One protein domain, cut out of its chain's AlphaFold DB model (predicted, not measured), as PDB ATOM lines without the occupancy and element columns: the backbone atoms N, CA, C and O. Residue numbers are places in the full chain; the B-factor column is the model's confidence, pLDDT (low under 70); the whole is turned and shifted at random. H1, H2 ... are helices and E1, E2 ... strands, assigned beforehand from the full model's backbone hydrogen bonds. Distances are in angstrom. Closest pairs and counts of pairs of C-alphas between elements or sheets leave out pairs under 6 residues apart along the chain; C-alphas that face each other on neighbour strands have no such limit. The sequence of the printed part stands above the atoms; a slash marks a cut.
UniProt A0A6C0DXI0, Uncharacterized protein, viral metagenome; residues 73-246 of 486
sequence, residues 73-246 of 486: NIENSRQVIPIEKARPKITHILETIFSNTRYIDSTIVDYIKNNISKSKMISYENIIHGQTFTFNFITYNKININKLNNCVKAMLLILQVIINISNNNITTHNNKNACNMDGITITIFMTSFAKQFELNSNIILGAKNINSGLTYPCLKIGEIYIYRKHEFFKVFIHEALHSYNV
ATOM      1  N   ASN A  73       2.532-105.144-173.229       94.44
ATOM      2  CA  ASN A  73       3.189-105.502-174.477       94.44
ATOM      3  C   ASN A  73       2.149-105.887-175.542       94.44
ATOM      4  O   ASN A  73       1.814-107.057-175.721       94.44
ATOM      5  N   ILE A  74       1.666-104.878-176.271       94.56
ATOM      6  CA  ILE A  74       0.677-105.044-177.350       94.56
ATOM      7  C   ILE A  74       1.165-105.931-178.496       94.56
ATOM      8  O   ILE A  74       0.362-106.527-179.207       94.56
ATOM      9  N   GLU A  75       2.474-106.027-178.715       94.81
ATOM     10  CA  GLU A  75       2.992-106.881-179.780       94.81
ATOM     11  C   GLU A  75       2.843-108.358-179.432       94.81
ATOM     12  O   GLU A  75       2.516-109.148-180.315       94.81
ATOM     13  N   ASN A  76       3.008-108.702-178.153       95.88
ATOM     14  CA  ASN A  76       2.842-110.064-177.659       95.88
ATOM     15  C   ASN A  76       1.371-110.488-177.576       95.88
ATOM     16  O   ASN A  76       1.092-111.676-177.689       95.88
ATOM     17  N   SER A  77       0.431-109.549-177.416       96.25
ATOM     18  CA  SER A  77      -1.003-109.863-177.474       96.25
ATOM     19  C   SER A  77      -1.547-110.016-178.894       96.25
ATOM     20  O   SER A  77      -2.707-110.387-179.066       96.25
ATOM     21  N   ARG A  78      -0.737-109.725-179.921       97.31
ATOM     22  CA  ARG A  78      -1.147-109.751-181.324       97.31
ATOM     23  C   ARG A  78      -0.973-111.134-181.945       97.31
ATOM     24  O   ARG A  78       0.132-111.667-182.002       97.31
ATOM     25  N   GLN A  79      -2.019-111.623-182.600       96.81
ATOM     26  CA  GLN A  79      -1.983-112.813-183.444       96.81
ATOM     27  C   GLN A  79      -2.525-112.520-184.847       96.81
ATOM     28  O   GLN A  79      -3.528-111.829-185.023       96.81
ATOM     29  N   VAL A  80      -1.886-113.084-185.875       95.56
ATOM     30  CA  VAL A  80      -2.468-113.147-187.224       95.56
ATOM     31  C   VAL A  80      -3.243-114.452-187.340       95.56
ATOM     32  O   VAL A  80      -2.659-115.532-187.265       95.56
ATOM     33  N   ILE A  81      -4.556-114.355-187.510       94.56
ATOM     34  CA  ILE A  81      -5.444-115.511-187.597       94.56
ATOM     35  C   ILE A  81      -5.616-115.885-189.079       94.56
ATOM     36  O   ILE A  81      -6.056-115.039-189.868       94.56
ATOM     37  N   PRO A  82      -5.276-117.130-189.474       89.12
ATOM     38  CA  PRO A  82      -5.490-117.620-190.833       89.12
ATOM     39  C   PRO A  82      -6.956-117.517-191.252       89.12
ATOM     40  O   PRO A  82      -7.865-117.669-190.429       89.12
ATOM     41  N   ILE A  83      -7.200-117.273-192.540       90.06
ATOM     42  CA  ILE A  83      -8.555-117.011-193.033       90.06
ATOM     43  C   ILE A  83      -9.479-118.221-192.865       90.06
ATOM     44  O   ILE A  83     -10.674-118.053-192.655       90.06
ATOM     45  N   GLU A  84      -8.936-119.434-192.880       91.25
ATOM     46  CA  GLU A  84      -9.668-120.679-192.651       91.25
ATOM     47  C   GLU A  84     -10.296-120.704-191.252       91.25
ATOM     48  O   GLU A  84     -11.429-121.150-191.094       91.25
ATOM     49  N   LYS A  85      -9.592-120.154-190.251       93.00
ATOM     50  CA  LYS A  85     -10.072-120.045-188.864       93.00
ATOM     51  C   LYS A  85     -10.950-118.813-188.641       93.00
ATOM     52  O   LYS A  85     -11.863-118.853-187.824       93.00
ATOM     53  N   ALA A  86     -10.689-117.717-189.353       94.69
ATOM     54  CA  ALA A  86     -11.467-116.485-189.221       94.69
ATOM     55  C   ALA A  86     -12.820-116.543-189.954       94.69
ATOM     56  O   ALA A  86     -13.784-115.915-189.516       94.69
ATOM     57  N   ARG A  87     -12.907-117.297-191.060       95.69
ATOM     58  CA  ARG A  87     -14.087-117.362-191.936       95.69
ATOM     59  C   ARG A  87     -15.379-117.728-191.196       95.69
ATOM     60  O   ARG A  87     -16.328-116.976-191.380       95.69
ATOM     61  N   PRO A  88     -15.449-118.772-190.343       95.75
ATOM     62  CA  PRO A  88     -16.687-119.102-189.633       95.75
ATOM     63  C   PRO A  88     -17.216-117.940-188.785       95.75
ATOM     64  O   PRO A  88     -18.401-117.627-188.846       95.75
ATOM     65  N   LYS A  89     -16.326-117.235-188.068       95.25
ATOM     66  CA  LYS A  89     -16.688-116.056-187.267       95.25
ATOM     67  C   LYS A  89     -17.218-114.920-188.143       95.25
ATOM     68  O   LYS A  89     -18.236-114.321-187.822       95.25
ATOM     69  N   ILE A  90     -16.541-114.631-189.255       96.88
ATOM     70  CA  ILE A  90     -16.960-113.586-190.199       96.88
ATOM     71  C   ILE A  90     -18.327-113.919-190.807       96.88
ATOM     72  O   ILE A  90     -19.206-113.062-190.828       96.88
ATOM     73  N   THR A  91     -18.510-115.152-191.280       96.25
ATOM     74  CA  THR A  91     -19.768-115.621-191.869       96.25
ATOM     75  C   THR A  91     -20.911-115.537-190.864       96.25
ATOM     76  O   THR A  91     -21.949-114.975-191.199       96.25
ATOM     77  N   HIS A  92     -20.687-115.972-189.620       96.12
ATOM     78  CA  HIS A  92     -21.681-115.860-188.556       96.12
ATOM     79  C   HIS A  92     -22.146-114.409-188.375       96.12
ATOM     80  O   HIS A  92     -23.338-114.146-188.464       96.12
ATOM     81  N   ILE A  93     -21.219-113.451-188.242       96.00
ATOM     82  CA  ILE A  93     -21.569-112.027-188.102       96.00
ATOM     83  C   ILE A  93     -22.421-111.541-189.287       96.00
ATOM     84  O   ILE A  93     -23.374-110.789-189.097       96.00
ATOM     85  N   LEU A  94     -22.107-111.968-190.514       95.50
ATOM     86  CA  LEU A  94     -22.849-111.552-191.708       95.50
ATOM     87  C   LEU A  94     -24.265-112.130-191.774       95.50
ATOM     88  O   LEU A  94     -25.156-111.491-192.332       95.50
ATOM     89  N   GLU A  95     -24.453-113.338-191.258       94.38
ATOM     90  CA  GLU A  95     -25.711-114.081-191.323       94.38
ATOM     91  C   GLU A  95     -26.629-113.798-190.133       94.38
ATOM     92  O   GLU A  95     -27.847-113.856-190.294       94.38
ATOM     93  N   THR A  96     -26.082-113.440-188.968       93.31
ATOM     94  CA  THR A  96     -26.865-113.204-187.744       93.31
ATOM     95  C   THR A  96     -26.960-111.731-187.367       93.31
ATOM     96  O   THR A  96     -28.054-111.244-187.101       93.31
ATOM     97  N   ILE A  97     -25.841-111.005-187.372       93.31
ATOM     98  CA  ILE A  97     -25.786-109.623-186.874       93.31
ATOM     99  C   ILE A  97     -26.059-108.615-187.993       93.31
ATOM    100  O   ILE A  97     -26.777-107.633-187.806       93.31
ATOM    101  N   PHE A  98     -25.474-108.828-189.176       93.81
ATOM    102  CA  PHE A  98     -25.618-107.905-190.310       93.81
ATOM    103  C   PHE A  98     -26.800-108.262-191.219       93.81
ATOM    104  O   PHE A  98     -27.075-107.534-192.176       93.81
ATOM    105  N   SER A  99     -27.512-109.356-190.947       87.94
ATOM    106  CA  SER A  99     -28.696-109.731-191.714       87.94
ATOM    107  C   SER A  99     -29.900-108.876-191.313       87.94
ATOM    108  O   SER A  99     -30.119-108.573-190.143       87.94
ATOM    109  N   ASN A 100     -30.682-108.442-192.306       79.69
ATOM    110  CA  ASN A 100     -31.968-107.747-192.129       79.69
ATOM    111  C   ASN A 100     -31.952-106.492-191.230       79.69
ATOM    112  O   ASN A 100     -33.002-106.035-190.773       79.69
ATOM    113  N   THR A 101     -30.785-105.890-190.996       83.75
ATOM    114  CA  THR A 101     -30.667-104.674-190.191       83.75
ATOM    115  C   THR A 101     -30.788-103.423-191.055       83.75
ATOM    116  O   THR A 101     -30.121-103.271-192.075       83.75
ATOM    117  N   ARG A 102     -31.605-102.461-190.608       84.00
ATOM    118  CA  ARG A 102     -31.713-101.141-191.258       84.00
ATOM    119  C   ARG A 102     -30.460-100.280-191.087       84.00
ATOM    120  O   ARG A 102     -30.380 -99.214-191.689       84.00
ATOM    121  N   TYR A 103     -29.539-100.690-190.214       84.75
ATOM    122  CA  TYR A 103     -28.382 -99.900-189.799       84.75
ATOM    123  C   TYR A 103     -27.134-100.148-190.644       84.75
ATOM    124  O   TYR A 103     -26.141 -99.441-190.459       84.75
ATOM    125  N   ILE A 104     -27.167-101.126-191.554       88.88
ATOM    126  CA  ILE A 104     -26.032-101.505-192.395       88.88
ATOM    127  C   ILE A 104     -26.476-101.513-193.853       88.88
ATOM    128  O   ILE A 104     -27.533-102.024-194.206       88.88
ATOM    129  N   ASP A 105     -25.653-100.911-194.702       87.06
ATOM    130  CA  ASP A 105     -25.881-100.886-196.140       87.06
ATOM    131  C   ASP A 105     -25.535-102.249-196.765       87.06
ATOM    132  O   ASP A 105     -24.449-102.787-196.525       87.06
ATOM    133  N   SER A 106     -26.439-102.800-197.582       89.31
ATOM    134  CA  SER A 106     -26.275-104.135-198.174       89.31
ATOM    135  C   SER A 106     -25.022-104.252-199.041       89.31
ATOM    136  O   SER A 106     -24.384-105.300-199.036       89.31
ATOM    137  N   THR A 107     -24.578-103.167-199.690       91.25
ATOM    138  CA  THR A 107     -23.362-103.199-200.519       91.25
ATOM    139  C   THR A 107     -22.103-103.479-199.698       91.25
ATOM    140  O   THR A 107     -21.142-104.054-200.210       91.25
ATOM    141  N   ILE A 108     -22.106-103.123-198.409       92.44
ATOM    142  CA  ILE A 108     -21.012-103.427-197.482       92.44
ATOM    143  C   ILE A 108     -21.034-104.907-197.117       92.44
ATOM    144  O   ILE A 108     -19.985-105.549-197.133       92.44
ATOM    145  N   VAL A 109     -22.217-105.453-196.828       93.81
ATOM    146  CA  VAL A 109     -22.403-106.882-196.537       93.81
ATOM    147  C   VAL A 109     -21.950-107.721-197.732       93.81
ATOM    148  O   VAL A 109     -21.122-108.617-197.570       93.81
ATOM    149  N   ASP A 110     -22.405-107.373-198.935       94.50
ATOM    150  CA  ASP A 110     -22.037-108.051-200.180       94.50
ATOM    151  C   ASP A 110     -20.536-107.948-200.456       94.50
ATOM    152  O   ASP A 110     -19.893-108.926-200.841       94.50
ATOM    153  N   TYR A 111     -19.939-106.777-200.216       95.75
ATOM    154  CA  TYR A 111     -18.498-106.605-200.346       95.75
ATOM    155  C   TYR A 111     -17.729-107.511-199.386       95.75
ATOM    156  O   TYR A 111     -16.771-108.155-199.819       95.75
ATOM    157  N   ILE A 112     -18.125-107.572-198.108       96.19
ATOM    158  CA  ILE A 112     -17.463-108.434-197.124       96.19
ATOM    159  C   ILE A 112     -17.582-109.885-197.587       96.19
ATOM    160  O   ILE A 112     -16.546-110.519-197.773       96.19
ATOM    161  N   LYS A 113     -18.803-110.371-197.871       95.19
ATOM    162  CA  LYS A 113     -19.076-111.744-198.345       95.19
ATOM    163  C   LYS A 113     -18.201-112.128-199.540       95.19
ATOM    164  O   LYS A 113     -17.512-113.146-199.504       95.19
ATOM    165  N   ASN A 114     -18.145-111.272-200.558       95.75
ATOM    166  CA  ASN A 114     -17.399-111.530-201.792       95.75
ATOM    167  C   ASN A 114     -15.871-111.430-201.638       95.75
ATOM    168  O   ASN A 114     -15.133-111.858-202.527       95.75
ATOM    169  N   ASN A 115     -15.373-110.853-200.540       95.25
ATOM    170  CA  ASN A 115     -13.943-110.635-200.321       95.25
ATOM    171  C   ASN A 115     -13.390-111.324-199.064       95.25
ATOM    172  O   ASN A 115     -12.214-111.120-198.755       95.25
ATOM    173  N   ILE A 116     -14.167-112.179-198.378       94.44
ATOM    174  CA  ILE A 116     -13.702-112.927-197.193       94.44
ATOM    175  C   ILE A 116     -12.403-113.677-197.503       94.44
ATOM    176  O   ILE A 116     -11.437-113.556-196.756       94.44
ATOM    177  N   SER A 117     -12.338-114.397-198.627       92.12
ATOM    178  CA  SER A 117     -11.165-115.195-199.023       92.12
ATOM    179  C   SER A 117      -9.881-114.381-199.218       92.12
ATOM    180  O   SER A 117      -8.790-114.937-199.143       92.12
ATOM    181  N   LYS A 118     -10.000-113.068-199.444       91.06
ATOM    182  CA  LYS A 118      -8.874-112.136-199.617       91.06
ATOM    183  C   LYS A 118      -8.528-111.384-198.331       91.06
ATOM    184  O   LYS A 118      -7.583-110.596-198.322       91.06
ATOM    185  N   SER A 119      -9.310-111.575-197.272       93.19
ATOM    186  CA  SER A 119      -9.141-110.864-196.010       93.19
ATOM    187  C   SER A 119      -8.139-111.559-195.084       93.19
ATOM    188  O   SER A 119      -7.876-112.756-195.195       93.19
ATOM    189  N   LYS A 120      -7.568-110.793-194.154       93.50
ATOM    190  CA  LYS A 120      -6.735-111.287-193.049       93.50
ATOM    191  C   LYS A 120      -7.263-110.731-191.739       93.50
ATOM    192  O   LYS A 120      -7.546-109.534-191.680       93.50
ATOM    193  N   MET A 121      -7.333-111.559-190.700       96.88
ATOM    194  CA  MET A 121      -7.707-111.113-189.361       96.88
ATOM    195  C   MET A 121      -6.459-110.950-188.495       96.88
ATOM    196  O   MET A 121      -5.708-111.899-188.287       96.88
ATOM    197  N   ILE A 122      -6.232-109.736-188.003       97.31
ATOM    198  CA  ILE A 122      -5.213-109.434-186.997       97.31
ATOM    199  C   ILE A 122      -5.962-109.230-185.687       97.31
ATOM    200  O   ILE A 122      -6.753-108.294-185.579       97.31
ATOM    201  N   SER A 123      -5.747-110.121-184.728       98.19
ATOM    202  CA  SER A 123      -6.406-110.092-183.427       98.19
ATOM    203  C   SER A 123      -5.438-109.640-182.341       98.19
ATOM    204  O   SER A 123      -4.251-109.949-182.418       98.19
ATOM    205  N   TYR A 124      -5.941-108.903-181.360       98.50
ATOM    206  CA  TYR A 124      -5.231-108.544-180.137       98.50
ATOM    207  C   TYR A 124      -6.090-108.949-178.954       98.50
ATOM    208  O   TYR A 124      -7.265-108.591-178.944       98.50
ATOM    209  N   GLU A 125      -5.516-109.611-177.957       98.25
ATOM    210  CA  GLU A 125      -6.231-109.996-176.738       98.25
ATOM    211  C   GLU A 125      -5.462-109.547-175.498       98.25
ATOM    212  O   GLU A 125      -4.314-109.932-175.286       98.25
ATOM    213  N   ASN A 126      -6.072-108.685-174.688       97.75
ATOM    214  CA  ASN A 126      -5.432-108.125-173.501       97.75
ATOM    215  C   ASN A 126      -6.364-108.278-172.304       97.75
ATOM    216  O   ASN A 126      -7.539-107.934-172.398       97.75
ATOM    217  N   ILE A 127      -5.834-108.748-171.177       95.88
ATOM    218  CA  ILE A 127      -6.595-108.892-169.934       95.88
ATOM    219  C   ILE A 127      -6.227-107.744-169.000       95.88
ATOM    220  O   ILE A 127      -5.053-107.553-168.680       95.88
ATOM    221  N   ILE A 128      -7.227-106.979-168.563       93.56
ATOM    222  CA  ILE A 128      -7.061-105.848-167.643       93.56
ATOM    223  C   ILE A 128      -8.114-105.968-166.546       93.56
ATOM    224  O   ILE A 128      -9.303-106.058-166.835       93.56
ATOM    225  N   HIS A 129      -7.680-105.996-165.282       90.00
ATOM    226  CA  HIS A 129      -8.564-106.132-164.113       90.00
ATOM    227  C   HIS A 129      -9.577-107.294-164.221       90.00
ATOM    228  O   HIS A 129     -10.721-107.165-163.799       90.00
ATOM    229  N   GLY A 130      -9.164-108.423-164.812       89.94
ATOM    230  CA  GLY A 130     -10.009-109.611-164.996       89.94
ATOM    231  C   GLY A 130     -10.963-109.564-166.197       89.94
ATOM    232  O   GLY A 130     -11.598-110.570-166.486       89.94
ATOM    233  N   GLN A 131     -11.030-108.448-166.928       93.88
ATOM    234  CA  GLN A 131     -11.803-108.317-168.168       93.88
ATOM    235  C   GLN A 131     -10.934-108.606-169.391       93.88
ATOM    236  O   GLN A 131      -9.782-108.165-169.450       93.88
ATOM    237  N   THR A 132     -11.501-109.283-170.394       97.56
ATOM    238  CA  THR A 132     -10.812-109.597-171.654       97.56
ATOM    239  C   THR A 132     -11.186-108.605-172.755       97.56
ATOM    240  O   THR A 132     -12.341-108.494-173.157       97.56
ATOM    241  N   PHE A 133     -10.196-107.887-173.276       98.31
ATOM    242  CA  PHE A 133     -10.352-106.912-174.351       98.31
ATOM    243  C   PHE A 133      -9.789-107.477-175.654       98.31
ATOM    244  O   PHE A 133      -8.566-107.559-175.825       98.31
ATOM    245  N   THR A 134     -10.679-107.830-176.581       98.50
ATOM    246  CA  THR A 134     -10.313-108.440-177.864       98.50
ATOM    247  C   THR A 134     -10.581-107.487-179.026       98.50
ATOM    248  O   THR A 134     -11.712-107.060-179.243       98.50
ATOM    249  N   PHE A 135      -9.566-107.205-179.845       98.56
ATOM    250  CA  PHE A 135      -9.679-106.362-181.040       98.56
ATOM    251  C   PHE A 135      -9.385-107.179-182.294       98.56
ATOM    252  O   PHE A 135      -8.243-107.562-182.531       98.56
ATOM    253  N   ASN A 136     -10.396-107.422-183.126       98.12
ATOM    254  CA  ASN A 136     -10.278-108.173-184.374       98.12
ATOM    255  C   ASN A 136     -10.311-107.222-185.572       98.12
ATOM    256  O   ASN A 136     -11.373-106.739-185.957       98.12
ATOM    257  N   PHE A 137      -9.166-106.985-186.205       97.62
ATOM    258  CA  PHE A 137      -9.072-106.197-187.434       97.62
ATOM    259  C   PHE A 137      -9.099-107.116-188.650       97.62
ATOM    260  O   PHE A 137      -8.117-107.796-188.947       97.62
ATOM    261  N   ILE A 138     -10.209-107.113-189.383       97.06
ATOM    262  CA  ILE A 138     -10.341-107.815-190.660       97.06
ATOM    263  C   ILE A 138      -9.915-106.837-191.752       97.06
ATOM    264  O   ILE A 138     -10.534-105.801-191.960       97.06
ATOM    265  N   THR A 139      -8.815-107.141-192.429       94.44
ATOM    266  CA  THR A 139      -8.167-106.245-193.389       94.44
ATOM    267  C   THR A 139      -8.184-106.854-194.786       94.44
ATOM    268  O   THR A 139      -7.908-108.037-194.956       94.44
ATOM    269  N   TYR A 140      -8.488-106.036-195.797       92.12
ATOM    270  CA  TYR A 140      -8.464-106.434-197.218       92.12
ATOM    271  C   TYR A 140      -7.210-105.957-197.954       92.12
ATOM    272  O   TYR A 140      -6.971-106.325-199.098       92.12
ATOM    273  N   ASN A 141      -6.422-105.099-197.306       89.00
ATOM    274  CA  ASN A 141      -5.232-104.463-197.855       89.00
ATOM    275  C   ASN A 141      -4.110-104.502-196.817       89.00
ATOM    276  O   ASN A 141      -4.362-104.669-195.622       89.00
ATOM    277  N   LYS A 142      -2.866-104.287-197.260       88.31
ATOM    278  CA  LYS A 142      -1.715-104.170-196.356       88.31
ATOM    279  C   LYS A 142      -1.943-103.032-195.352       88.31
ATOM    280  O   LYS A 142      -2.244-101.906-195.746       88.31
ATOM    281  N   ILE A 143      -1.751-103.329-194.069       88.38
ATOM    282  CA  ILE A 143      -1.823-102.363-192.970       88.38
ATOM    283  C   ILE A 143      -0.446-102.204-192.323       88.38
ATOM    284  O   ILE A 143       0.380-103.119-192.356       88.38
ATOM    285  N   ASN A 144      -0.175-101.029-191.756       90.50
ATOM    286  CA  ASN A 144       1.033-100.820-190.971       90.50
ATOM    287  C   ASN A 144       0.793-101.344-189.548       90.50
ATOM    288  O   ASN A 144      -0.031-100.804-188.817       90.50
ATOM    289  N   ILE A 145       1.512-102.401-189.174       91.38
ATOM    290  CA  ILE A 145       1.319-103.095-187.898       91.38
ATOM    291  C   ILE A 145       1.718-102.225-186.705       91.38
ATOM    292  O   ILE A 145       0.975-102.168-185.735       91.38
ATOM    293  N   ASN A 146       2.816-101.473-186.788       89.50
ATOM    294  CA  ASN A 146       3.235-100.582-185.698       89.50
ATOM    295  C   ASN A 146       2.194 -99.489-185.457       89.50
ATOM    296  O   ASN A 146       1.890 -99.144-184.316       89.50
ATOM    297  N   LYS A 147       1.605 -98.977-186.545       87.88
ATOM    298  CA  LYS A 147       0.482 -98.052-186.450       87.88
ATOM    299  C   LYS A 147      -0.710 -98.688-185.736       87.88
ATOM    300  O   LYS A 147      -1.259 -98.097-184.815       87.88
ATOM    301  N   LEU A 148      -1.057 -99.913-186.125       90.94
ATOM    302  CA  LEU A 148      -2.153-100.660-185.525       90.94
ATOM    303  C   LEU A 148      -1.925-100.934-184.027       90.94
ATOM    304  O   LEU A 148      -2.845-100.740-183.243       90.94
ATOM    305  N   ASN A 149      -0.701-101.283-183.611       92.88
ATOM    306  CA  ASN A 149      -0.358-101.475-182.195       92.88
ATOM    307  C   ASN A 149      -0.622-100.202-181.376       92.88
ATOM    308  O   ASN A 149      -1.211-100.265-180.299       92.88
ATOM    309  N   ASN A 150      -0.219 -99.038-181.897       89.88
ATOM    310  CA  ASN A 150      -0.460 -97.755-181.233       89.88
ATOM    311  C   ASN A 150      -1.958 -97.442-181.132       89.88
ATOM    312  O   ASN A 150      -2.408 -96.939-180.104       89.88
ATOM    313  N   CYS A 151      -2.740 -97.790-182.157       91.12
ATOM    314  CA  CYS A 151      -4.196 -97.678-182.105       91.12
ATOM    315  C   CYS A 151      -4.796 -98.550-181.011       91.12
ATOM    316  O   CYS A 151      -5.613 -98.055-180.245       91.12
ATOM    317  N   VAL A 152      -4.368 -99.811-180.893       95.19
ATOM    318  CA  VAL A 152      -4.853-100.709-179.837       95.19
ATOM    319  C   VAL A 152      -4.494-100.174-178.450       95.19
ATOM    320  O   VAL A 152      -5.364-100.155-177.584       95.19
ATOM    321  N   LYS A 153      -3.276 -99.642-178.244       94.06
ATOM    322  CA  LYS A 153      -2.925 -98.948-176.984       94.06
ATOM    323  C   LYS A 153      -3.890 -97.804-176.678       94.06
ATOM    324  O   LYS A 153      -4.398 -97.713-175.565       94.06
ATOM    325  N   ALA A 154      -4.166 -96.951-177.665       93.19
ATOM    326  CA  ALA A 154      -5.069 -95.820-177.487       93.19
ATOM    327  C   ALA A 154      -6.518 -96.261-177.217       93.19
ATOM    328  O   ALA A 154      -7.178 -95.672-176.366       93.19
ATOM    329  N   MET A 155      -6.999 -97.306-177.898       96.25
ATOM    330  CA  MET A 155      -8.329 -97.880-177.666       96.25
ATOM    331  C   MET A 155      -8.443 -98.476-176.261       96.25
ATOM    332  O   MET A 155      -9.432 -98.224-175.585       96.25
ATOM    333  N   LEU A 156      -7.426 -99.205-175.789       97.50
ATOM    334  CA  LEU A 156      -7.390 -99.730-174.422       97.50
ATOM    335  C   LEU A 156      -7.427 -98.611-173.380       97.50
ATOM    336  O   LEU A 156      -8.220 -98.694-172.448       97.50
ATOM    337  N   LEU A 157      -6.625 -97.553-173.555       96.12
ATOM    338  CA  LEU A 157      -6.645 -96.393-172.657       96.12
ATOM    339  C   LEU A 157      -8.032 -95.746-172.605       96.12
ATOM    340  O   LEU A 157      -8.551 -95.491-171.524       96.12
ATOM    341  N   ILE A 158      -8.655 -95.533-173.766       96.06
ATOM    342  CA  ILE A 158     -10.006 -94.974-173.844       96.06
ATOM    343  C   ILE A 158     -11.029 -95.894-173.181       96.06
ATOM    344  O   ILE A 158     -11.905 -95.386-172.496       96.06
ATOM    345  N   LEU A 159     -10.931 -97.217-173.348       97.00
ATOM    346  CA  LEU A 159     -11.834 -98.152-172.673       97.00
ATOM    347  C   LEU A 159     -11.704 -98.047-171.159       97.00
ATOM    348  O   LEU A 159     -12.729 -97.968-170.499       97.00
ATOM    349  N   GLN A 160     -10.486 -97.975-170.611       94.81
ATOM    350  CA  GLN A 160     -10.312 -97.798-169.162       94.81
ATOM    351  C   GLN A 160     -10.945 -96.494-168.673       94.81
ATOM    352  O   GLN A 160     -11.686 -96.503-167.695       94.81
ATOM    353  N   VAL A 161     -10.746 -95.401-169.416       94.44
ATOM    354  CA  VAL A 161     -11.380 -94.117-169.103       94.44
ATOM    355  C   VAL A 161     -12.904 -94.227-169.192       94.44
ATOM    356  O   VAL A 161     -13.576 -93.829-168.252       94.44
ATOM    357  N   ILE A 162     -13.469 -94.806-170.261       94.88
ATOM    358  CA  ILE A 162     -14.924 -94.995-170.422       94.88
ATOM    359  C   ILE A 162     -15.498 -95.848-169.286       94.88
ATOM    360  O   ILE A 162     -16.537 -95.490-168.735       94.88
ATOM    361  N   ILE A 163     -14.834 -96.944-168.910       92.25
ATOM    362  CA  ILE A 163     -15.238 -97.807-167.792       92.25
ATOM    363  C   ILE A 163     -15.306 -96.990-166.498       92.25
ATOM    364  O   ILE A 163     -16.321 -97.050-165.799       92.25
ATOM    365  N   ASN A 164     -14.281 -96.179-166.211       89.69
ATOM    366  CA  ASN A 164     -14.254 -95.371-164.995       89.69
ATOM    367  C   ASN A 164     -15.356 -94.300-164.996       89.69
ATOM    368  O   ASN A 164     -16.153 -94.232-164.057       89.69
ATOM    369  N   ILE A 165     -15.472 -93.527-166.084       87.75
ATOM    370  CA  ILE A 165     -16.426 -92.410-166.178       87.75
ATOM    371  C   ILE A 165     -17.886 -92.839-166.356       87.75
ATOM    372  O   ILE A 165     -18.788 -92.016-166.245       87.75
ATOM    373  N   SER A 166     -18.139 -94.109-166.664       87.75
ATOM    374  CA  SER A 166     -19.486 -94.689-166.698       87.75
ATOM    375  C   SER A 166     -19.837 -95.432-165.404       87.75
ATOM    376  O   SER A 166     -20.879 -96.075-165.332       87.75
ATOM    377  N   ASN A 167     -18.978 -95.356-164.378       81.62
ATOM    378  CA  ASN A 167     -19.094 -96.104-163.125       81.62
ATOM    379  C   ASN A 167     -19.168 -97.635-163.304       81.62
ATOM    380  O   ASN A 167     -19.678 -98.325-162.422       81.62
ATOM    381  N   ASN A 168     -18.624 -98.188-164.390       78.06
ATOM    382  CA  ASN A 168     -18.643 -99.625-164.693       78.06
ATOM    383  C   ASN A 168     -17.465-100.404-164.065       78.06
ATOM    384  O   ASN A 168     -17.073-101.463-164.548       78.06
ATOM    385  N   ASN A 169     -16.883 -99.907-162.968       69.12
ATOM    386  CA  ASN A 169     -15.763-100.572-162.299       69.12
ATOM    387  C   ASN A 169     -16.220-101.850-161.572       69.12
ATOM    388  O   ASN A 169     -16.893-101.803-160.540       69.12
ATOM    389  N   ILE A 170     -15.788-103.002-162.081       67.12
ATOM    390  CA  ILE A 170     -16.137-104.337-161.558       67.12
ATOM    391  C   ILE A 170     -15.432-104.639-160.227       67.12
ATOM    392  O   ILE A 170     -15.894-105.457-159.438       67.12
ATOM    393  N   THR A 171     -14.334-103.939-159.932       59.50
ATOM    394  CA  THR A 171     -13.583-104.086-158.675       59.50
ATOM    395  C   THR A 171     -14.387-103.668-157.440       59.50
ATOM    396  O   THR A 171     -14.024-104.027-156.322       59.50
ATOM    397  N   THR A 172     -15.503-102.950-157.614       54.22
ATOM    398  CA  THR A 172     -16.465-102.692-156.539       54.22
ATOM    399  C   THR A 172     -17.534-103.789-156.527       54.22
ATOM    400  O   THR A 172     -18.418-103.809-157.379       54.22
ATOM    401  N   HIS A 173     -17.457-104.705-155.554       45.69
ATOM    402  CA  HIS A 173     -18.229-105.959-155.443       45.69
ATOM    403  C   HIS A 173     -19.779-105.870-155.437       45.69
ATOM    404  O   HIS A 173     -20.432-106.885-155.227       45.69
ATOM    405  N   ASN A 174     -20.398-104.712-155.693       50.28
ATOM    406  CA  ASN A 174     -21.844-104.505-155.522       50.28
ATOM    407  C   ASN A 174     -22.577-103.893-156.727       50.28
ATOM    408  O   ASN A 174     -23.755-103.552-156.607       50.28
ATOM    409  N   ASN A 175     -21.940-103.750-157.891       57.91
ATOM    410  CA  ASN A 175     -22.568-103.037-159.003       57.91
ATOM    411  C   ASN A 175     -23.402-103.972-159.902       57.91
ATOM    412  O   ASN A 175     -22.941-104.436-160.940       57.91
ATOM    413  N   LYS A 176     -24.659-104.240-159.508       58.88
ATOM    414  CA  LYS A 176     -25.627-105.063-160.278       58.88
ATOM    415  C   LYS A 176     -25.899-104.557-161.707       58.88
ATOM    416  O   LYS A 176     -26.464-105.296-162.501       58.88
ATOM    417  N   ASN A 177     -25.492-103.327-162.017       69.12
ATOM    418  CA  ASN A 177     -25.694-102.676-163.311       69.12
ATOM    419  C   ASN A 177     -24.401-102.578-164.141       69.12
ATOM    420  O   ASN A 177     -24.362-101.807-165.096       69.12
ATOM    421  N   ALA A 178     -23.335-103.297-163.763       84.31
ATOM    422  CA  ALA A 178     -22.086-103.288-164.515       84.31
ATOM    423  C   ALA A 178     -22.262-103.967-165.882       84.31
ATOM    424  O   ALA A 178     -22.672-105.122-165.984       84.31
ATOM    425  N   CYS A 179     -21.909-103.238-166.930       91.38
ATOM    426  CA  CYS A 179     -21.910-103.688-168.310       91.38
ATOM    427  C   CYS A 179     -20.534-104.239-168.699       91.38
ATOM    428  O   CYS A 179     -19.507-103.764-168.215       91.38
ATOM    429  N   ASN A 180     -20.508-105.198-169.626       94.12
ATOM    430  CA  ASN A 180     -19.295-105.811-170.173       94.12
ATOM    431  C   ASN A 180     -18.394-106.434-169.096       94.12
ATOM    432  O   ASN A 180     -17.173-106.308-169.150       94.12
ATOM    433  N   MET A 181     -19.003-107.100-168.109       91.19
ATOM    434  CA  MET A 181     -18.302-107.647-166.945       91.19
ATOM    435  C   MET A 181     -17.164-108.622-167.283       91.19
ATOM    436  O   MET A 181     -16.168-108.693-166.569       91.19
ATOM    437  N   ASP A 182     -17.296-109.372-168.372       93.56
ATOM    438  CA  ASP A 182     -16.276-110.331-168.806       93.56
ATOM    439  C   ASP A 182     -15.292-109.697-169.821       93.56
ATOM    440  O   ASP A 182     -14.322-110.322-170.258       93.56
ATOM    441  N   GLY A 183     -15.516-108.429-170.179       95.50
ATOM    442  CA  GLY A 183     -14.775-107.671-171.179       95.50
ATOM    443  C   GLY A 183     -15.562-107.438-172.471       95.50
ATOM    444  O   GLY A 183     -16.791-107.510-172.503       95.50
ATOM    445  N   ILE A 184     -14.850-107.098-173.546       97.88
ATOM    446  CA  ILE A 184     -15.445-106.633-174.804       97.88
ATOM    447  C   ILE A 184     -14.679-107.143-176.025       97.88
ATOM    448  O   ILE A 184     -13.449-107.084-176.094       97.88
ATOM    449  N   THR A 185     -15.426-107.609-177.023       98.44
ATOM    450  CA  THR A 185     -14.921-107.984-178.342       98.44
ATOM    451  C   THR A 185     -15.304-106.928-179.370       98.44
ATOM    452  O   THR A 185     -16.475-106.696-179.652       98.44
ATOM    453  N   ILE A 186     -14.298-106.322-179.994       98.62
ATOM    454  CA  ILE A 186     -14.456-105.289-181.015       98.62
ATOM    455  C   ILE A 186     -13.994-105.865-182.354       98.62
ATOM    456  O   ILE A 186     -12.817-106.178-182.534       98.62
ATOM    457  N   THR A 187     -14.907-106.012-183.311       98.44
ATOM    458  CA  THR A 187     -14.617-106.535-184.654       98.44
ATOM    459  C   THR A 187     -14.720-105.428-185.700       98.44
ATOM    460  O   THR A 187     -15.779-104.842-185.906       98.44
ATOM    461  N   ILE A 188     -13.610-105.144-186.382       97.81
ATOM    462  CA  ILE A 188     -13.451-104.011-187.297       97.81
ATOM    463  C   ILE A 188     -13.162-104.536-188.704       97.81
ATOM    464  O   ILE A 188     -12.065-105.019-188.981       97.81
ATOM    465  N   PHE A 189     -14.124-104.409-189.622       96.12
ATOM    466  CA  PHE A 189     -14.023-104.940-190.986       96.12
ATOM    467  C   PHE A 189     -13.152-104.110-191.934       96.12
ATOM    468  O   PHE A 189     -12.938-104.530-193.059       96.12
ATOM    469  N   MET A 190     -12.678-102.926-191.535       93.88
ATOM    470  CA  MET A 190     -11.782-102.054-192.323       93.88
ATOM    471  C   MET A 190     -12.135-101.930-193.823       93.88
ATOM    472  O   MET A 190     -11.245-101.802-194.673       93.88
ATOM    473  N   THR A 191     -13.427-101.945-194.175       94.12
ATOM    474  CA  THR A 191     -13.860-101.769-195.568       94.12
ATOM    475  C   THR A 191     -13.581-100.335-196.029       94.12
ATOM    476  O   THR A 191     -13.563 -99.396-195.228       94.12
ATOM    477  N   SER A 192     -13.358-100.137-197.329       90.81
ATOM    478  CA  SER A 192     -12.989 -98.829-197.892       90.81
ATOM    479  C   SER A 192     -14.172 -97.883-198.137       90.81
ATOM    480  O   SER A 192     -13.983 -96.827-198.739       90.81
ATOM    481  N   PHE A 193     -15.387 -98.244-197.716       89.56
ATOM    482  CA  PHE A 193     -16.566 -97.401-197.904       89.56
ATOM    483  C   PHE A 193     -16.503 -96.160-197.006       89.56
ATOM    484  O   PHE A 193     -16.182 -96.244-195.820       89.56
ATOM    485  N   ALA A 194     -16.845 -95.005-197.576       85.69
ATOM    486  CA  ALA A 194     -16.946 -93.735-196.867       85.69
ATOM    487  C   ALA A 194     -18.411 -93.299-196.745       85.69
ATOM    488  O   ALA A 194     -19.233 -93.608-197.608       85.69
ATOM    489  N   LYS A 195     -18.715 -92.527-195.698       85.38
ATOM    490  CA  LYS A 195     -20.005 -91.848-195.535       85.38
ATOM    491  C   LYS A 195     -20.107 -90.723-196.559       85.38
ATOM    492  O   LYS A 195     -19.240 -89.847-196.599       85.38
ATOM    493  N   GLN A 196     -21.147 -90.751-197.385       78.19
ATOM    494  CA  GLN A 196     -21.366 -89.732-198.407       78.19
ATOM    495  C   GLN A 196     -22.821 -89.282-198.433       78.19
ATOM    496  O   GLN A 196     -23.724 -90.110-198.319       78.19
ATOM    497  N   PHE A 197     -23.044 -87.984-198.623       73.94
ATOM    498  CA  PHE A 197     -24.343 -87.444-199.012       73.94
ATOM    499  C   PHE A 197     -24.387 -87.363-200.541       73.94
ATOM    500  O   PHE A 197     -23.552 -86.694-201.152       73.94
ATOM    501  N   GLU A 198     -25.314 -88.087-201.171       67.88
ATOM    502  CA  GLU A 198     -25.554 -87.984-202.612       67.88
ATOM    503  C   GLU A 198     -26.389 -86.725-202.867       67.88
ATOM    504  O   GLU A 198     -27.551 -86.632-202.493       67.88
ATOM    505  N   LEU A 199     -25.761 -85.697-203.437       57.50
ATOM    506  CA  LEU A 199     -26.295 -84.330-203.390       57.50
ATOM    507  C   LEU A 199     -27.255 -83.957-204.514       57.50
ATOM    508  O   LEU A 199     -27.772 -82.846-204.529       57.50
ATOM    509  N   ASN A 200     -27.442 -84.848-205.482       58.41
ATOM    510  CA  ASN A 200     -28.246 -84.586-206.680       58.41
ATOM    511  C   ASN A 200     -29.477 -85.485-206.749       58.41
ATOM    512  O   ASN A 200     -30.062 -85.668-207.812       58.41
ATOM    513  N   SER A 201     -29.832 -86.099-205.633       56.69
ATOM    514  CA  SER A 201     -30.822 -87.153-205.599       56.69
ATOM    515  C   SER A 201     -31.890 -86.811-204.576       56.69
ATOM    516  O   SER A 201     -31.554 -86.388-203.472       56.69
ATOM    517  N   ASN A 202     -33.160 -87.051-204.908       64.81
ATOM    518  CA  ASN A 202     -34.275 -87.046-203.950       64.81
ATOM    519  C   ASN A 202     -34.173 -88.248-202.973       64.81
ATOM    520  O   ASN A 202     -35.174 -88.881-202.659       64.81
ATOM    521  N   ILE A 203     -32.954 -88.631-202.575       73.69
ATOM    522  CA  ILE A 203     -32.686 -89.788-201.724       73.69
ATOM    523  C   ILE A 203     -32.945 -89.390-200.281       73.69
ATOM    524  O   ILE A 203     -32.378 -88.426-199.770       73.69
ATOM    525  N   ILE A 204     -33.768 -90.197-199.625       83.38
ATOM    526  CA  ILE A 204     -33.982 -90.122-198.190       83.38
ATOM    527  C   ILE A 204     -32.704 -90.599-197.495       83.38
ATOM    528  O   ILE A 204     -32.213 -91.698-197.758       83.38
ATOM    529  N   LEU A 205     -32.153 -89.765-196.613       87.19
ATOM    530  CA  LEU A 205     -30.905 -90.068-195.915       87.19
ATOM    531  C   LEU A 205     -31.090 -91.250-194.948       87.19
ATOM    532  O   LEU A 205     -32.108 -91.359-194.263       87.19
ATOM    533  N   GLY A 206     -30.099 -92.138-194.881       85.81
ATOM    534  CA  GLY A 206     -30.178 -93.384-194.119       85.81
ATOM    535  C   GLY A 206     -28.828 -93.939-193.679       85.81
ATOM    536  O   GLY A 206     -27.818 -93.231-193.643       85.81
ATOM    537  N   ALA A 207     -28.798 -95.236-193.358       84.81
ATOM    538  CA  ALA A 207     -27.613 -95.921-192.837       84.81
ATOM    539  C   ALA A 207     -26.380 -95.768-193.735       84.81
ATOM    540  O   ALA A 207     -25.286 -95.486-193.243       84.81
ATOM    541  N   LYS A 208     -26.557 -95.833-195.063       86.12
ATOM    542  CA  LYS A 208     -25.481 -95.591-196.033       86.12
ATOM    543  C   LYS A 208     -24.764 -94.258-195.784       86.12
ATOM    544  O   LYS A 208     -23.541 -94.193-195.931       86.12
ATOM    545  N   ASN A 209     -25.483 -93.219-195.367       87.50
ATOM    546  CA  ASN A 209     -24.961 -91.861-195.231       87.50
ATOM    547  C   ASN A 209     -24.308 -91.575-193.871       87.50
ATOM    548  O   ASN A 209     -23.455 -90.687-193.806       87.50
ATOM    549  N   ILE A 210     -24.690 -92.285-192.802       87.50
ATOM    550  CA  ILE A 210     -24.307 -91.906-191.428       87.50
ATOM    551  C   ILE A 210     -23.732 -93.050-190.583       87.50
ATOM    552  O   ILE A 210     -22.800 -92.805-189.816       87.50
ATOM    553  N   ASN A 211     -24.180 -94.294-190.777       90.38
ATOM    554  CA  ASN A 211     -23.801 -95.405-189.908       90.38
ATOM    555  C   ASN A 211     -22.441 -96.005-190.319       90.38
ATOM    556  O   ASN A 211     -22.056 -96.010-191.494       90.38
ATOM    557  N   SER A 212     -21.704 -96.503-189.331       93.38
ATOM    558  CA  SER A 212     -20.423 -97.208-189.515       93.38
ATOM    559  C   SER A 212     -20.212 -98.343-188.517       93.38
ATOM    560  O   SER A 212     -19.266 -99.115-188.697       93.38
ATOM    561  N   GLY A 213     -21.033 -98.410-187.472       94.81
ATOM    562  CA  GLY A 213     -20.920 -99.369-186.394       94.81
ATOM    563  C   GLY A 213     -22.281 -99.868-185.929       94.81
ATOM    564  O   GLY A 213     -23.321 -99.431-186.433       94.81
ATOM    565  N   LEU A 214     -22.221-100.867-185.061       94.50
ATOM    566  CA  LEU A 214     -23.336-101.454-184.342       94.50
ATOM    567  C   LEU A 214     -22.791-102.055-183.044       94.50
ATOM    568  O   LEU A 214     -21.768-102.747-183.064       94.50
ATOM    569  N   THR A 215     -23.518-101.871-181.954       95.31
ATOM    570  CA  THR A 215     -23.282-102.546-180.680       95.31
ATOM    571  C   THR A 215     -24.604-102.958-180.061       95.31
ATOM    572  O   THR A 215     -25.646-102.353-180.320       95.31
ATOM    573  N   TYR A 216     -24.548-103.958-179.192       91.38
ATOM    574  CA  TYR A 216     -25.619-104.219-178.240       91.38
ATOM    575  C   TYR A 216     -25.239-103.585-176.894       91.38
ATOM    576  O   TYR A 216     -24.125-103.825-176.413       91.38
ATOM    577  N   PRO A 217     -26.098-102.735-176.305       91.19
ATOM    578  CA  PRO A 217     -25.821-102.127-175.010       91.19
ATOM    579  C   PRO A 217     -25.759-103.168-173.890       91.19
ATOM    580  O   PRO A 217     -26.563-104.096-173.856       91.19
ATOM    581  N   CYS A 218     -24.835-102.971-172.950       91.06
ATOM    582  CA  CYS A 218     -24.800-103.650-171.656       91.06
ATOM    583  C   CYS A 218     -24.887-105.189-171.676       91.06
ATOM    584  O   CYS A 218     -25.617-105.798-170.894       91.06
ATOM    585  N   LEU A 219     -24.126-105.840-172.559       93.44
ATOM    586  CA  LEU A 219     -23.975-107.298-172.528       93.44
ATOM    587  C   LEU A 219     -23.009-107.739-171.419       93.44
ATOM    588  O   LEU A 219     -22.205-106.951-170.929       93.44
ATOM    589  N   LYS A 220     -23.038-109.026-171.050       92.00
ATOM    590  CA  LYS A 220     -22.032-109.612-170.144       92.00
ATOM    591  C   LYS A 220     -20.637-109.624-170.783       92.00
ATOM    592  O   LYS A 220     -19.669-109.203-170.158       92.00
ATOM    593  N   ILE A 221     -20.567-110.078-172.034       95.19
ATOM    594  CA  ILE A 221     -19.418-109.920-172.930       95.19
ATOM    595  C   ILE A 221     -19.858-108.918-173.990       95.19
ATOM    596  O   ILE A 221     -20.754-109.215-174.779       95.19
ATOM    597  N   GLY A 222     -19.266-107.729-173.982       96.69
ATOM    598  CA  GLY A 222     -19.608-106.686-174.939       96.69
ATOM    599  C   GLY A 222     -19.236-107.079-176.363       96.69
ATOM    600  O   GLY A 222     -18.187-107.685-176.594       96.69
ATOM    601  N   GLU A 223     -20.052-106.674-177.331       97.56
ATOM    602  CA  GLU A 223     -19.779-106.894-178.749       97.56
ATOM    603  C   GLU A 223     -19.981-105.609-179.545       97.56
ATOM    604  O   GLU A 223     -21.088-105.078-179.623       97.56
ATOM    605  N   ILE A 224     -18.900-105.134-180.166       98.38
ATOM    606  CA  ILE A 224     -18.903-103.967-181.049       98.38
ATOM    607  C   ILE A 224     -18.483-104.402-182.449       98.38
ATOM    608  O   ILE A 224     -17.446-105.042-182.640       98.38
ATOM    609  N   TYR A 225     -19.239-103.967-183.451       97.94
ATOM    610  CA  TYR A 225     -18.972-104.230-184.855       97.94
ATOM    611  C   TYR A 225     -18.795-102.915-185.602       97.94
ATOM    612  O   TYR A 225     -19.716-102.113-185.666       97.94
ATOM    613  N   ILE A 226     -17.633-102.694-186.215       97.56
ATOM    614  CA  ILE A 226     -17.355-101.498-187.021       97.56
ATOM    615  C   ILE A 226     -17.043-101.933-188.438       97.56
ATOM    616  O   ILE A 226     -16.065-102.633-188.693       97.56
ATOM    617  N   TYR A 227     -17.861-101.519-189.395       95.44
ATOM    618  CA  TYR A 227     -17.783-102.060-190.746       95.44
ATOM    619  C   TYR A 227     -17.106-101.134-191.756       95.44
ATOM    620  O   TYR A 227     -16.800-101.592-192.852       95.44
ATOM    621  N   ARG A 228     -16.795 -99.875-191.414       92.44
ATOM    622  CA  ARG A 228     -16.051 -98.930-192.276       92.44
ATOM    623  C   ARG A 228     -14.705 -98.569-191.661       92.44
ATOM    624  O   ARG A 228     -14.640 -98.247-190.483       92.44
ATOM    625  N   LYS A 229     -13.640 -98.534-192.473       90.56
ATOM    626  CA  LYS A 229     -12.344 -97.960-192.058       90.56
ATOM    627  C   LYS A 229     -12.462 -96.456-191.782       90.56
ATOM    628  O   LYS A 229     -11.778 -95.912-190.923       90.56
ATOM    629  N   HIS A 230     -13.295 -95.770-192.556       86.25
ATOM    630  CA  HIS A 230     -13.489 -94.331-192.446       86.25
ATOM    631  C   HIS A 230     -14.056 -93.952-191.067       86.25
ATOM    632  O   HIS A 230     -15.144 -94.403-190.712       86.25
ATOM    633  N   GLU A 231     -13.313 -93.125-190.320       86.19
ATOM    634  CA  GLU A 231     -13.616 -92.693-188.945       86.19
ATOM    635  C   GLU A 231     -13.764 -93.821-187.914       86.19
ATOM    636  O   GLU A 231     -14.420 -93.629-186.889       86.19
ATOM    637  N   PHE A 232     -13.187 -95.002-188.149       92.00
ATOM    638  CA  PHE A 232     -13.465 -96.153-187.285       92.00
ATOM    639  C   PHE A 232     -13.127 -95.883-185.809       92.00
ATOM    640  O   PHE A 232     -13.813 -96.393-184.935       92.00
ATOM    641  N   PHE A 233     -12.110 -95.066-185.516       92.25
ATOM    642  CA  PHE A 233     -11.718 -94.749-184.140       92.25
ATOM    643  C   PHE A 233     -12.774 -93.904-183.412       92.25
ATOM    644  O   PHE A 233     -13.096 -94.158-182.256       92.25
ATOM    645  N   LYS A 234     -13.371 -92.934-184.110       93.44
ATOM    646  CA  LYS A 234     -14.497 -92.139-183.607       93.44
ATOM    647  C   LYS A 234     -15.730 -93.011-183.382       93.44
ATOM    648  O   LYS A 234     -16.400 -92.883-182.365       93.44
ATOM    649  N   VAL A 235     -16.000 -93.915-184.322       95.75
ATOM    650  CA  VAL A 235     -17.098 -94.886-184.219       95.75
ATOM    651  C   VAL A 235     -16.861 -95.830-183.044       95.75
ATOM    652  O   VAL A 235     -17.777 -96.084-182.287       95.75
ATOM    653  N   PHE A 236     -15.627 -96.277-182.815       97.69
ATOM    654  CA  PHE A 236     -15.280 -97.086-181.651       97.69
ATOM    655  C   PHE A 236     -15.636 -96.386-180.332       97.69
ATOM    656  O   PHE A 236     -16.244 -97.022-179.479       97.69
ATOM    657  N   ILE A 237     -15.314 -95.096-180.176       97.69
ATOM    658  CA  ILE A 237     -15.698 -94.331-178.977       97.69
ATOM    659  C   ILE A 237     -17.226 -94.309-178.827       97.69
ATOM    660  O   ILE A 237     -17.733 -94.568-177.741       97.69
ATOM    661  N   HIS A 238     -17.951 -94.043-179.917       97.31
ATOM    662  CA  HIS A 238     -19.416 -94.009-179.939       97.31
ATOM    663  C   HIS A 238     -20.041 -95.345-179.513       97.31
ATOM    664  O   HIS A 238     -20.821 -95.390-178.565       97.31
ATOM    665  N   GLU A 239     -19.643 -96.445-180.153       98.06
ATOM    666  CA  GLU A 239     -20.153 -97.777-179.817       98.06
ATOM    667  C   GLU A 239     -19.725 -98.205-178.402       98.06
ATOM    668  O   GLU A 239     -20.482 -98.872-177.703       98.06
ATOM    669  N   ALA A 240     -18.543 -97.793-177.927       97.94
ATOM    670  CA  ALA A 240     -18.108 -98.071-176.558       97.94
ATOM    671  C   ALA A 240     -18.984 -97.357-175.518       97.94
ATOM    672  O   ALA A 240     -19.352 -97.970-174.519       97.94
ATOM    673  N   LEU A 241     -19.368 -96.099-175.753       96.88
ATOM    674  CA  LEU A 241     -20.279 -95.366-174.864       96.88
ATOM    675  C   LEU A 241     -21.648 -96.056-174.751       96.88
ATOM    676  O   LEU A 241     -22.160 -96.206-173.641       96.88
ATOM    677  N   HIS A 242     -22.203 -96.532-175.869       95.81
ATOM    678  CA  HIS A 242     -23.421 -97.350-175.873       95.81
ATOM    679  C   HIS A 242     -23.219 -98.691-175.157       95.81
ATOM    680  O   HIS A 242     -24.049 -99.100-174.349       95.81
ATOM    681  N   SER A 243     -22.102 -99.373-175.422       96.19
ATOM    682  CA  SER A 243     -21.785-100.669-174.818       96.19
ATOM    683  C   SER A 243     -21.704-100.582-173.288       96.19
ATOM    684  O   SER A 243     -22.239-101.447-172.600       96.19
ATOM    685  N   TYR A 244     -21.132 -99.494-172.759       94.38
ATOM    686  CA  TYR A 244     -21.077 -99.180-171.325       94.38
ATOM    687  C   TYR A 244     -22.280 -98.368-170.810       94.38
ATOM    688  O   TYR A 244     -22.251 -97.858-169.690       94.38
ATOM    689  N   ASN A 245     -23.362 -98.293-171.591       90.88
ATOM    690  CA  ASN A 245     -24.686 -97.854-171.144       90.88
ATOM    691  C   ASN A 245     -24.756 -96.387-170.664       90.88
ATOM    692  O   ASN A 245     -25.575 -96.027-169.813       90.88
ATOM    693  N   VAL A 246     -23.911 -95.513-171.225       91.06
ATOM    694  CA  VAL A 246     -23.849 -94.081-170.864       91.06
ATOM    695  C   VAL A 246     -25.160 -93.350-171.177       91.06
ATOM    696  O   VAL A 246     -25.574 -92.465-170.428       91.06
TER     697      VAL A 246
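This is residues 73 to 246 of the 486 residues of an uncharacterized protein of viral metagenome (UniProt A0A6C0DXI0). A twisted six-stranded sheet lies between two pairs of helices, H1 and H2 crossing its strands on one face, H3 and H5 over the other. Residues 199 to 204, in the long loop before the short H4, stick out. The printed part has 174 residues, with named elements in the order E1, H1, H2, E2, E3, H3, E4, H4, E5, E6, H5; the mixed sheet runs E1, E2, E3, E4, E6, E5. The class is mixed, helices and strands; the whole is compact, with a radius of gyration of the C-alphas of 16.6 A and spans of 54 by 36 by 28 A.

E1, residues 78 to 81, is an edge strand antiparallel to E2, residues 120 to 128, with N 79 and O 123 at 2.8 A. H1, residues 83 to 97, and H2, residues 106 to 118, touch as a helical hairpin, opposite ways at a shallow tilt of 13 degrees; their closest C-alphas, of Leu 94 and Val 109, are 6.7 A apart. Both run across the strands. E2 and E3, residues 131 to 139, form an antiparallel hairpin, with N 124 and O 135 at 2.9 A. H3, residues 145 to 165, is on the opposite face from H1, at a height of 9.8 A over the sheet. E3, H3 and E4, residues 183 to 191, make a strand-helix-strand unit, two parallel neighbours with a helix between, its crossover left-handed; N 134 and O 184 are 2.9 A apart. H4, residues 207 to 210, is not on the sheet. E5, residues 213 to 215, and E6, residues 221 to 228, form a hairpin, with N 214 and O 225 at 2.9 A; E6 is parallel to E4, with N 185 and O 222 at 2.8 A. H5, residues 232 to 243, lies over E6 and E5. H3 touches H5 with residues 155 to 162 alone, closest at the C-alphas of Ile 162 and Leu 241, 7.0 A. Every O i to N i+4 pair is within hydrogen-bond range in H3 and H5, against 9 of 11 in H1 and 7 of 9 in H2; H4 is too short for one.

E1 begins at C-alpha 78, (-1.147, -109.751, -181.324). H3 spans 30.0 A, E2 26.0 A, E3 25.6 A and E4 25.1 A. H5 ends at C-alpha 243, (-21.785, -100.669, -174.818).

The C-alphas farthest apart, of His 173 and Asn 200, are 56.4 A apart. The printed part has no cut. The links H3 to E4 and E4 to H4 are long. The pLDDT is under 70 at residues 169 to 177 and 198 to 202.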